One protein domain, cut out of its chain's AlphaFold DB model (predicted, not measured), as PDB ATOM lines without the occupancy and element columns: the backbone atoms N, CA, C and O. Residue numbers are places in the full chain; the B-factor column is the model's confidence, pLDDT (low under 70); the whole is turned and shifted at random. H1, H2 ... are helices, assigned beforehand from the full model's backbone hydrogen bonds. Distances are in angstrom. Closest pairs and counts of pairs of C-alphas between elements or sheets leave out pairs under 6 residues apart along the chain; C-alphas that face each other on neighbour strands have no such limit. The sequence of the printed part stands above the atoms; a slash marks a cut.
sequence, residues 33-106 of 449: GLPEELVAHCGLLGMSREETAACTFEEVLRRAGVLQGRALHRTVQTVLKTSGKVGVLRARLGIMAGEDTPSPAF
ATOM      1  N   GLY A  33     -34.995  12.178   3.735       65.69
ATOM      2  CA  GLY A  33     -36.276  12.505   3.099       65.69
ATOM      3  C   GLY A  33     -36.790  13.916   3.408       65.69
ATOM      4  O   GLY A  33     -37.888  14.269   2.978       65.69
ATOM      5  N   LEU A  34     -36.024  14.713   4.161       76.56
ATOM      6  CA  LEU A  34     -36.372  16.080   4.540       76.56
ATOM      7  C   LEU A  34     -35.759  17.093   3.559       76.56
ATOM      8  O   LEU A  34     -34.689  16.833   3.009       76.56
ATOM      9  N   PRO A  35     -36.384  18.267   3.351       83.38
ATOM     10  CA  PRO A  35     -35.752  19.356   2.612       83.38
ATOM     11  C   PRO A  35     -34.445  19.812   3.260       83.38
ATOM     12  O   PRO A  35     -34.397  20.004   4.475       83.38
ATOM     13  N   GLU A  36     -33.423  20.096   2.453       84.56
ATOM     14  CA  GLU A  36     -32.170  20.699   2.933       84.56
ATOM     15  C   GLU A  36     -32.431  22.028   3.660       84.56
ATOM     16  O   GLU A  36     -31.780  22.329   4.658       84.56
ATOM     17  N   GLU A  37     -33.432  22.793   3.212       86.31
ATOM     18  CA  GLU A  37     -33.840  24.049   3.840       86.31
ATOM     19  C   GLU A  37     -34.484  23.852   5.231       86.31
ATOM     20  O   GLU A  37     -34.375  24.741   6.073       86.31
ATOM     21  N   LEU A  38     -35.106  22.694   5.496       84.69
ATOM     22  CA  LEU A  38     -35.620  22.327   6.824       84.69
ATOM     23  C   LEU A  38     -34.472  21.889   7.742       84.69
ATOM     24  O   LEU A  38     -34.381  22.362   8.868       84.69
ATOM     25  N   VAL A  39     -33.552  21.062   7.235       86.25
ATOM     26  CA  VAL A  39     -32.337  20.643   7.963       86.25
ATOM     27  C   VAL A  39     -31.501  21.852   8.379       86.25
ATOM     28  O   VAL A  39     -31.044  21.934   9.517       86.25
ATOM     29  N   ALA A  40     -31.318  22.812   7.471       85.75
ATOM     30  CA  ALA A  40     -30.602  24.048   7.757       85.75
ATOM     31  C   ALA A  40     -31.305  24.884   8.841       85.75
ATOM     32  O   ALA A  40     -30.629  25.448   9.696       85.75
ATOM     33  N   HIS A  41     -32.642  24.925   8.843       86.25
ATOM     34  CA  HIS A  41     -33.409  25.614   9.880       86.25
ATOM     35  C   HIS A  41     -33.261  24.939  11.254       86.25
ATOM     36  O   HIS A  41     -32.959  25.619  12.228       86.25
ATOM     37  N   CYS A  42     -33.361  23.607  11.331       86.50
ATOM     38  CA  CYS A  42     -33.097  22.856  12.566       86.50
ATOM     39  C   CYS A  42     -31.662  23.073  13.085       86.50
ATOM     40  O   CYS A  42     -31.462  23.208  14.291       86.50
ATOM     41  N   GLY A  43     -30.682  23.213  12.184       85.62
ATOM     42  CA  GLY A  43     -29.306  23.587  12.530       85.62
ATOM     43  C   GLY A  43     -29.179  24.957  13.208       85.62
ATOM     44  O   GLY A  43     -28.394  25.104  14.141       85.62
ATOM     45  N   LEU A  44     -29.984  25.948  12.803       86.88
ATOM     46  CA  LEU A  44     -30.040  27.260  13.470       86.88
ATOM     47  C   LEU A  44     -30.682  27.189  14.866       86.88
ATOM     48  O   LEU A  44     -30.395  28.033  15.709       86.88
ATOM     49  N   LEU A  45     -31.517  26.176  15.114       85.44
ATOM     50  CA  LEU A  45     -32.129  25.878  16.412       85.44
ATOM     51  C   LEU A  45     -31.255  24.958  17.290       85.44
ATOM     52  O   LEU A  45     -31.698  24.506  18.343       85.44
ATOM     53  N   GLY A  46     -30.014  24.681  16.872       85.75
ATOM     54  CA  GLY A  46     -29.042  23.897  17.636       85.75
ATOM     55  C   GLY A  46     -29.127  22.378  17.455       85.75
ATOM     56  O   GLY A  46     -28.416  21.668  18.157       85.75
ATOM     57  N   MET A  47     -29.944  21.864  16.527       87.62
ATOM     58  CA  MET A  47     -29.975  20.429  16.211       87.62
ATOM     59  C   MET A  47     -28.891  20.059  15.193       87.62
ATOM     60  O   MET A  47     -28.821  20.634  14.105       87.62
ATOM     61  N   SER A  48     -28.087  19.041  15.494       86.31
ATOM     62  CA  SER A  48     -27.160  18.449  14.522       86.31
ATOM     63  C   SER A  48     -27.900  17.740  13.377       86.31
ATOM     64  O   SER A  48     -29.103  17.450  13.447       86.31
ATOM     65  N   ARG A  49     -27.181  17.431  12.290       83.56
ATOM     66  CA  ARG A  49     -27.754  16.669  11.165       83.56
ATOM     67  C   ARG A  49     -28.084  15.240  11.585       83.56
ATOM     68  O   ARG A  49     -29.094  14.698  11.149       83.56
ATOM     69  N   GLU A  50     -27.257  14.678  12.452       84.50
ATOM     70  CA  GLU A  50     -27.357  13.343  13.024       84.50
ATOM     71  C   GLU A  50     -28.586  13.232  13.940       84.50
ATOM     72  O   GLU A  50     -29.385  12.315  13.776       84.50
ATOM     73  N   GLU A  51     -28.810  14.205  14.832       83.75
ATOM     74  CA  GLU A  51     -30.018  14.265  15.673       83.75
ATOM     75  C   GLU A  51     -31.281  14.503  14.850       83.75
ATOM     76  O   GLU A  51     -32.295  13.846  15.076       83.75
ATOM     77  N   THR A  52     -31.221  15.405  13.863       84.31
ATOM     78  CA  THR A  52     -32.342  15.604  12.933       84.31
ATOM     79  C   THR A  52     -32.670  14.287  12.225       84.31
ATOM     80  O   THR A  52     -33.845  13.985  12.033       84.31
ATOM     81  N   ALA A  53     -31.655  13.477  11.898       80.81
ATOM     82  CA  ALA A  53     -31.819  12.195  11.223       80.81
ATOM     83  C   ALA A  53     -32.252  11.014  12.098       80.81
ATOM     84  O   ALA A  53     -32.755  10.028  11.558       80.81
ATOM     85  N   ALA A  54     -32.123  11.124  13.418       83.06
ATOM     86  CA  ALA A  54     -32.690  10.165  14.362       83.06
ATOM     87  C   ALA A  54     -34.188  10.410  14.648       83.06
ATOM     88  O   ALA A  54     -34.873   9.497  15.107       83.06
ATOM     89  N   CYS A  55     -34.699  11.619  14.386       83.56
ATOM     90  CA  CYS A  55     -36.087  11.999  14.662       83.56
ATOM     91  C   CYS A  55     -37.087  11.555  13.581       83.56
ATOM     92  O   CYS A  55     -36.781  11.497  12.386       83.56
ATOM     93  N   THR A  56     -38.339  11.331  13.993       86.38
ATOM     94  CA  THR A  56     -39.460  11.164  13.049       86.38
ATOM     95  C   THR A  56     -39.787  12.477  12.328       86.38
ATOM     96  O   THR A  56     -39.439  13.568  12.788       86.38
ATOM     97  N   PHE A  57     -40.483  12.409  11.187       85.06
ATOM     98  CA  PHE A  57     -40.832  13.614  10.423       85.06
ATOM     99  C   PHE A  57     -41.664  14.594  11.260       85.06
ATOM    100  O   PHE A  57     -41.401  15.792  11.266       85.06
ATOM    101  N   GLU A  58     -42.625  14.072  12.015       85.50
ATOM    102  CA  GLU A  58     -43.499  14.811  12.918       85.50
ATOM    103  C   GLU A  58     -42.741  15.424  14.109       85.50
ATOM    104  O   GLU A  58     -43.076  16.523  14.545       85.50
ATOM    105  N   GLU A  59     -41.709  14.759  14.637       85.50
ATOM    106  CA  GLU A  59     -40.810  15.349  15.641       85.50
ATOM    107  C   GLU A  59     -39.997  16.508  15.068       85.50
ATOM    108  O   GLU A  59     -39.900  17.551  15.715       85.50
ATOM    109  N   VAL A  60     -39.447  16.361  13.856       86.75
ATOM    110  CA  VAL A  60     -38.701  17.450  13.208       86.75
ATOM    111  C   VAL A  60     -39.621  18.633  12.908       86.75
ATOM    112  O   VAL A  60     -39.222  19.765  13.157       86.75
ATOM    113  N   LEU A  61     -40.862  18.404  12.460       85.56
ATOM    114  CA  LEU A  61     -41.843  19.481  12.273       85.56
ATOM    115  C   LEU A  61     -42.138  20.233  13.584       85.56
ATOM    116  O   LEU A  61     -42.099  21.460  13.581       85.56
ATOM    117  N   ARG A  62     -42.363  19.526  14.704       86.31
ATOM    118  CA  ARG A  62     -42.578  20.170  16.018       86.31
ATOM    119  C   ARG A  62     -41.358  20.965  16.480       86.31
ATOM    120  O   ARG A  62     -41.499  22.102  16.917       86.31
ATOM    121  N   ARG A  63     -40.157  20.384  16.378       83.12
ATOM    122  CA  ARG A  63     -38.906  21.033  16.814       83.12
ATOM    123  C   ARG A  63     -38.487  22.201  15.921       83.12
ATOM    124  O   ARG A  63     -37.813  23.101  16.403       83.12
ATOM    125  N   ALA A  64     -38.883  22.201  14.648       82.81
ATOM    126  CA  ALA A  64     -38.613  23.296  13.720       82.81
ATOM    127  C   ALA A  64     -39.456  24.556  13.994       82.81
ATOM    128  O   ALA A  64     -39.070  25.636  13.560       82.81
ATOM    129  N   GLY A  65     -40.585  24.442  14.705       78.25
ATOM    130  CA  GLY A  65     -41.420  25.586  15.072       78.25
ATOM    131  C   GLY A  65     -41.932  26.391  13.868       78.25
ATOM    132  O   GLY A  65     -42.327  25.838  12.840       78.25
ATOM    133  N   VAL A  66     -41.953  27.722  14.002       79.56
ATOM    134  CA  VAL A  66     -42.511  28.631  12.987       79.56
ATOM    135  C   VAL A  66     -41.551  28.798  11.807       79.56
ATOM    136  O   VAL A  66     -40.625  29.612  11.826       79.56
ATOM    137  N   LEU A  67     -41.818  28.062  10.732       82.12
ATOM    138  CA  LEU A  67     -41.083  28.169   9.474       82.12
ATOM    139  C   LEU A  67     -41.502  29.398   8.657       82.12
ATOM    140  O   LEU A  67     -42.677  29.742   8.572       82.12
ATOM    141  N   GLN A  68     -40.544  29.997   7.942       79.94
ATOM    142  CA  GLN A  68     -40.792  31.092   6.995       79.94
ATOM    143  C   GLN A  68     -40.062  30.888   5.655       79.94
ATOM    144  O   GLN A  68     -39.160  30.053   5.519       79.94
ATOM    145  N   GLY A  69     -40.465  31.659   4.640       81.69
ATOM    146  CA  GLY A  69     -39.784  31.750   3.346       81.69
ATOM    147  C   GLY A  69     -39.579  30.403   2.641       81.69
ATOM    148  O   GLY A  69     -40.505  29.605   2.486       81.69
ATOM    149  N   ARG A  70     -38.343  30.143   2.185       83.38
ATOM    150  CA  ARG A  70     -38.006  28.913   1.443       83.38
ATOM    151  C   ARG A  70     -38.177  27.644   2.281       83.38
ATOM    152  O   ARG A  70     -38.628  26.646   1.725       83.38
ATOM    153  N   ALA A  71     -37.864  27.689   3.579       84.06
ATOM    154  CA  ALA A  71     -38.021  26.545   4.473       84.06
ATOM    155  C   ALA A  71     -39.502  26.158   4.604       84.06
ATOM    156  O   ALA A  71     -39.850  25.011   4.335       84.06
ATOM    157  N   LEU A  72     -40.388  27.128   4.871       84.38
ATOM    158  CA  LEU A  72     -41.841  26.908   4.902       84.38
ATOM    159  C   LEU A  72     -42.348  26.287   3.593       84.38
ATOM    160  O   LEU A  72     -42.921  25.200   3.603       84.38
ATOM    161  N   HIS A  73     -42.075  26.934   2.456       82.31
ATOM    162  CA  HIS A  73     -42.528  26.473   1.139       82.31
ATOM    163  C   HIS A  73     -42.068  25.036   0.824       82.31
ATOM    164  O   HIS A  73     -42.827  24.229   0.284       82.31
ATOM    165  N   ARG A  74     -40.821  24.691   1.163       85.88
ATOM    166  CA  ARG A  74     -40.261  23.353   0.936       85.88
ATOM    167  C   ARG A  74     -40.847  22.302   1.862       85.88
ATOM    168  O   ARG A  74     -41.145  21.202   1.398       85.88
ATOM    169  N   THR A  75     -41.058  22.642   3.126       86.00
ATOM    170  CA  THR A  75     -41.693  21.750   4.093       86.00
ATOM    171  C   THR A  75     -43.148  21.482   3.714       86.00
ATOM    172  O   THR A  75     -43.513  20.312   3.626       86.00
ATOM    173  N   VAL A  76     -43.937  22.501   3.340       86.44
ATOM    174  CA  VAL A  76     -45.310  22.313   2.818       86.44
ATOM    175  C   VAL A  76     -45.309  21.398   1.585       86.44
ATOM    176  O   VAL A  76     -46.081  20.442   1.527       86.44
ATOM    177  N   GLN A  77     -44.400  21.607   0.620       86.12
ATOM    178  CA  GLN A  77     -44.278  20.714  -0.545       86.12
ATOM    179  C   GLN A  77     -43.949  19.263  -0.177       86.12
ATOM    180  O   GLN A  77     -44.385  18.352  -0.883       86.12
ATOM    181  N   THR A  78     -43.155  19.029   0.866       87.12
ATOM    182  CA  THR A  78     -42.814  17.675   1.320       87.12
ATOM    183  C   THR A  78     -43.980  17.047   2.069       87.12
ATOM    184  O   THR A  78     -44.362  15.933   1.725       87.12
ATOM    185  N   VAL A  79     -44.622  17.779   2.982       87.06
ATOM    186  CA  VAL A  79     -45.842  17.359   3.688       87.06
ATOM    187  C   VAL A  79     -46.945  16.956   2.699       87.06
ATOM    188  O   VAL A  79     -47.501  15.865   2.825       87.06
ATOM    189  N   LEU A  80     -47.202  17.753   1.655       86.06
ATOM    190  CA  LEU A  80     -48.169  17.415   0.600       86.06
ATOM    191  C   LEU A  80     -47.825  16.108  -0.139       86.06
ATOM    192  O   LEU A  80     -48.720  15.327  -0.453       86.06
ATOM    193  N   LYS A  81     -46.540  15.837  -0.403       84.31
ATOM    194  CA  LYS A  81     -46.091  14.621  -1.113       84.31
ATOM    195  C   LYS A  81     -46.110  13.363  -0.248       84.31
ATOM    196  O   LYS A  81     -46.338  12.282  -0.777       84.31
ATOM    197  N   THR A  82     -45.804  13.481   1.043       82.75
ATOM    198  CA  THR A  82     -45.539  12.328   1.921       82.75
ATOM    199  C   THR A  82     -46.728  11.916   2.781       82.75
ATOM    200  O   THR A  82     -46.645  10.904   3.474       82.75
ATOM    201  N   SER A  83     -47.815  12.693   2.803       80.31
ATOM    202  CA  SER A  83     -48.933  12.439   3.725       80.31
ATOM    203  C   SER A  83     -49.965  11.452   3.191       80.31
ATOM    204  O   SER A  83     -50.479  10.657   3.973       80.31
ATOM    205  N   GLY A  84     -50.259  11.470   1.885       73.25
ATOM    206  CA  GLY A  84     -51.062  10.461   1.165       73.25
ATOM    207  C   GLY A  84     -52.531  10.267   1.587       73.25
ATOM    208  O   GLY A  84     -53.299   9.697   0.825       73.25
ATOM    209  N   LYS A  85     -52.931  10.730   2.776       82.19
ATOM    210  CA  LYS A  85     -54.267  10.613   3.375       82.19
ATOM    211  C   LYS A  85     -54.650  11.941   4.027       82.19
ATOM    212  O   LYS A  85     -53.806  12.574   4.661       82.19
ATOM    213  N   VAL A  86     -55.928  12.316   3.948       81.81
ATOM    214  CA  VAL A  86     -56.453  13.602   4.459       81.81
ATOM    215  C   VAL A  86     -56.098  13.841   5.929       81.81
ATOM    216  O   VAL A  86     -55.558  14.891   6.258       81.81
ATOM    217  N   GLY A  87     -56.335  12.860   6.809       75.69
ATOM    218  CA  GLY A  87     -56.059  13.000   8.245       75.69
ATOM    219  C   GLY A  87     -54.573  13.197   8.573       75.69
ATOM    220  O   GLY A  87     -54.236  14.038   9.398       75.69
ATOM    221  N   VAL A  88     -53.680  12.484   7.876       82.31
ATOM    222  CA  VAL A  88     -52.219  12.625   8.043       82.31
ATOM    223  C   VAL A  88     -51.747  13.986   7.530       82.31
ATOM    224  O   VAL A  88     -50.914  14.629   8.166       82.31
ATOM    225  N   LEU A  89     -52.305  14.446   6.404       84.69
ATOM    226  CA  LEU A  89     -51.987  15.759   5.848       84.69
ATOM    227  C   LEU A  89     -52.446  16.880   6.787       84.69
ATOM    228  O   LEU A  89     -51.646  17.757   7.101       84.69
ATOM    229  N   ARG A  90     -53.691  16.817   7.282       81.81
ATOM    230  CA  ARG A  90     -54.205  17.777   8.269       81.81
ATOM    231  C   ARG A  90     -53.331  17.797   9.521       81.81
ATOM    232  O   ARG A  90     -52.894  18.870   9.903       81.81
ATOM    233  N   ALA A  91     -53.016  16.641  10.107       80.50
ATOM    234  CA  ALA A  91     -52.199  16.572  11.320       80.50
ATOM    235  C   ALA A  91     -50.804  17.200  11.135       80.50
ATOM    236  O   ALA A  91     -50.357  17.976  11.972       80.50
ATOM    237  N   ARG A  92     -50.121  16.918  10.016       85.88
ATOM    238  CA  ARG A  92     -48.789  17.488   9.733       85.88
ATOM    239  C   ARG A  92     -48.822  18.991   9.468       85.88
ATOM    240  O   ARG A  92     -47.915  19.692   9.903       85.88
ATOM    241  N   LEU A  93     -49.846  19.488   8.777       83.62
ATOM    242  CA  LEU A  93     -50.032  20.927   8.571       83.62
ATOM    243  C   LEU A  93     -50.459  21.637   9.871       83.62
ATOM    244  O   LEU A  93     -49.987  22.738  10.122       83.62
ATOM    245  N   GLY A  94     -51.263  20.999  10.727       77.44
ATOM    246  CA  GLY A  94     -51.627  21.502  12.059       77.44
ATOM    247  C   GLY A  94     -50.422  21.626  12.996       77.44
ATOM    248  O   GLY A  94     -50.238  22.659  13.637       77.44
ATOM    249  N   ILE A  95     -49.508  20.643  12.977       81.50
ATOM    250  CA  ILE A  95     -48.200  20.751  13.650       81.50
ATOM    251  C   ILE A  95     -47.425  21.980  13.139       81.50
ATOM    252  O   ILE A  95     -46.905  22.749  13.941       81.50
ATOM    253  N   MET A  96     -47.379  22.208  11.819       80.50
ATOM    254  CA  MET A  96     -46.726  23.397  11.241       80.50
ATOM    255  C   MET A  96     -47.427  24.720  11.591       80.50
ATOM    256  O   MET A  96     -46.787  25.769  11.548       80.50
ATOM    257  N   ALA A  97     -48.724  24.682  11.902       72.19
ATOM    258  CA  ALA A  97     -49.510  25.830  12.349       72.19
ATOM    259  C   ALA A  97     -49.353  26.122  13.854       72.19
ATOM    260  O   ALA A  97     -49.754  27.193  14.306       72.19
ATOM    261  N   GLY A  98     -48.768  25.196  14.626       66.00
ATOM    262  CA  GLY A  98     -48.643  25.304  16.080       66.00
ATOM    263  C   GLY A  98     -49.880  24.846  16.864       66.00
ATOM    264  O   GLY A  98     -50.031  25.248  18.013       66.00
ATOM    265  N   GLU A  99     -50.745  23.997  16.290       62.78
ATOM    266  CA  GLU A  99     -52.005  23.529  16.914       62.78
ATOM    267  C   GLU A  99     -51.828  22.650  18.183       62.78
ATOM    268  O   GLU A  99     -52.819  22.192  18.748       62.78
ATOM    269  N   ASP A 100     -50.603  22.454  18.692       53.72
ATOM    270  CA  ASP A 100     -50.357  21.845  20.014       53.72
ATOM    271  C   ASP A 100     -50.826  22.763  21.185       53.72
ATOM    272  O   ASP A 100     -50.860  22.325  22.337       53.72
ATOM    273  N   THR A 101     -51.241  24.015  20.918       39.91
ATOM    274  CA  THR A 101     -52.007  24.866  21.855       39.91
ATOM    275  C   THR A 101     -53.215  25.547  21.185       39.91
ATOM    276  O   THR A 101     -53.111  26.028  20.055       39.91
ATOM    277  N   PRO A 102     -54.380  25.648  21.864       36.78
ATOM    278  CA  PRO A 102     -55.571  26.277  21.296       36.78
ATOM    279  C   PRO A 102     -55.456  27.810  21.333       36.78
ATOM    280  O   PRO A 102     -55.727  28.440  22.355       36.78
ATOM    281  N   SER A 103     -55.068  28.416  20.207       37.44
ATOM    282  CA  SER A 103     -55.070  29.874  20.020       37.44
ATOM    283  C   SER A 103     -56.269  30.316  19.158       37.44
ATOM    284  O   SER A 103     -56.338  29.954  17.980       37.44
ATOM    285  N   PRO A 104     -57.231  31.089  19.702       41.62
ATOM    286  CA  PRO A 104     -58.523  31.338  19.062       41.62
ATOM    287  C   PRO A 104     -58.488  32.559  18.127       41.62
ATOM    288  O   PRO A 104     -58.992  33.628  18.472       41.62
ATOM    289  N   ALA A 105     -57.875  32.435  16.944       44.22
ATOM    290  CA  ALA A 105     -57.815  33.549  15.981       44.22
ATOM    291  C   ALA A 105     -57.707  33.151  14.495       44.22
ATOM    292  O   ALA A 105     -57.304  33.976  13.675       44.22
ATOM    293  N   PHE A 106     -58.050  31.915  14.120       47.75
ATOM    294  CA  PHE A 106     -57.931  31.464  12.731       47.75
ATOM    295  C   PHE A 106     -59.235  30.862  12.197       47.75
ATOM    296  O   PHE A 106     -59.869  30.034  12.846       47.75
TER     297      PHE A 106
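AT A GLANCE: This is residues 33 to 106 of the 449 residues of an uncharacterized protein of Nematocida displodere (UniProt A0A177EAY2). Five short helices make a compact cluster: H3 and H4 lie between H1 on one side and H5 on the other, H2 packs crosswise on H1, and residues 101 to 106 stick out as a tail. The 74 printed residues hold H1 to H5 in chain order and no named strand, all helix; the radius of gyration of the C-alphas is 12.1 A, the spans 33 by 26 by 22 A.

IN THESE COORDINATES: H1, residues 36 to 44, begins at C-alpha 36 (-32.170, 20.699, 2.933). H2 is residues 49 to 54, H3 57 to 64, H4 69 to 82, 20.3 A long, and H5 86 to 97, 16.1 A, ending at C-alpha 97 (-49.510, 25.830, 12.349).

HOW THE PARTS SIT: H1 touches H2, about perpendicular at 79 degrees; their closest C-alphas, Val 39 and Arg 49, are 6.9 A apart. H4 and H5 form a helical hairpin, closest C-alphas Leu 80 and Leu 89, 6.7 A. In each helix every O i to N i+4 pair is within hydrogen-bond range.

THE WHOLE: The printed part has no cut. Residue 33 and residues 98 to 106 are under pLDDT 70.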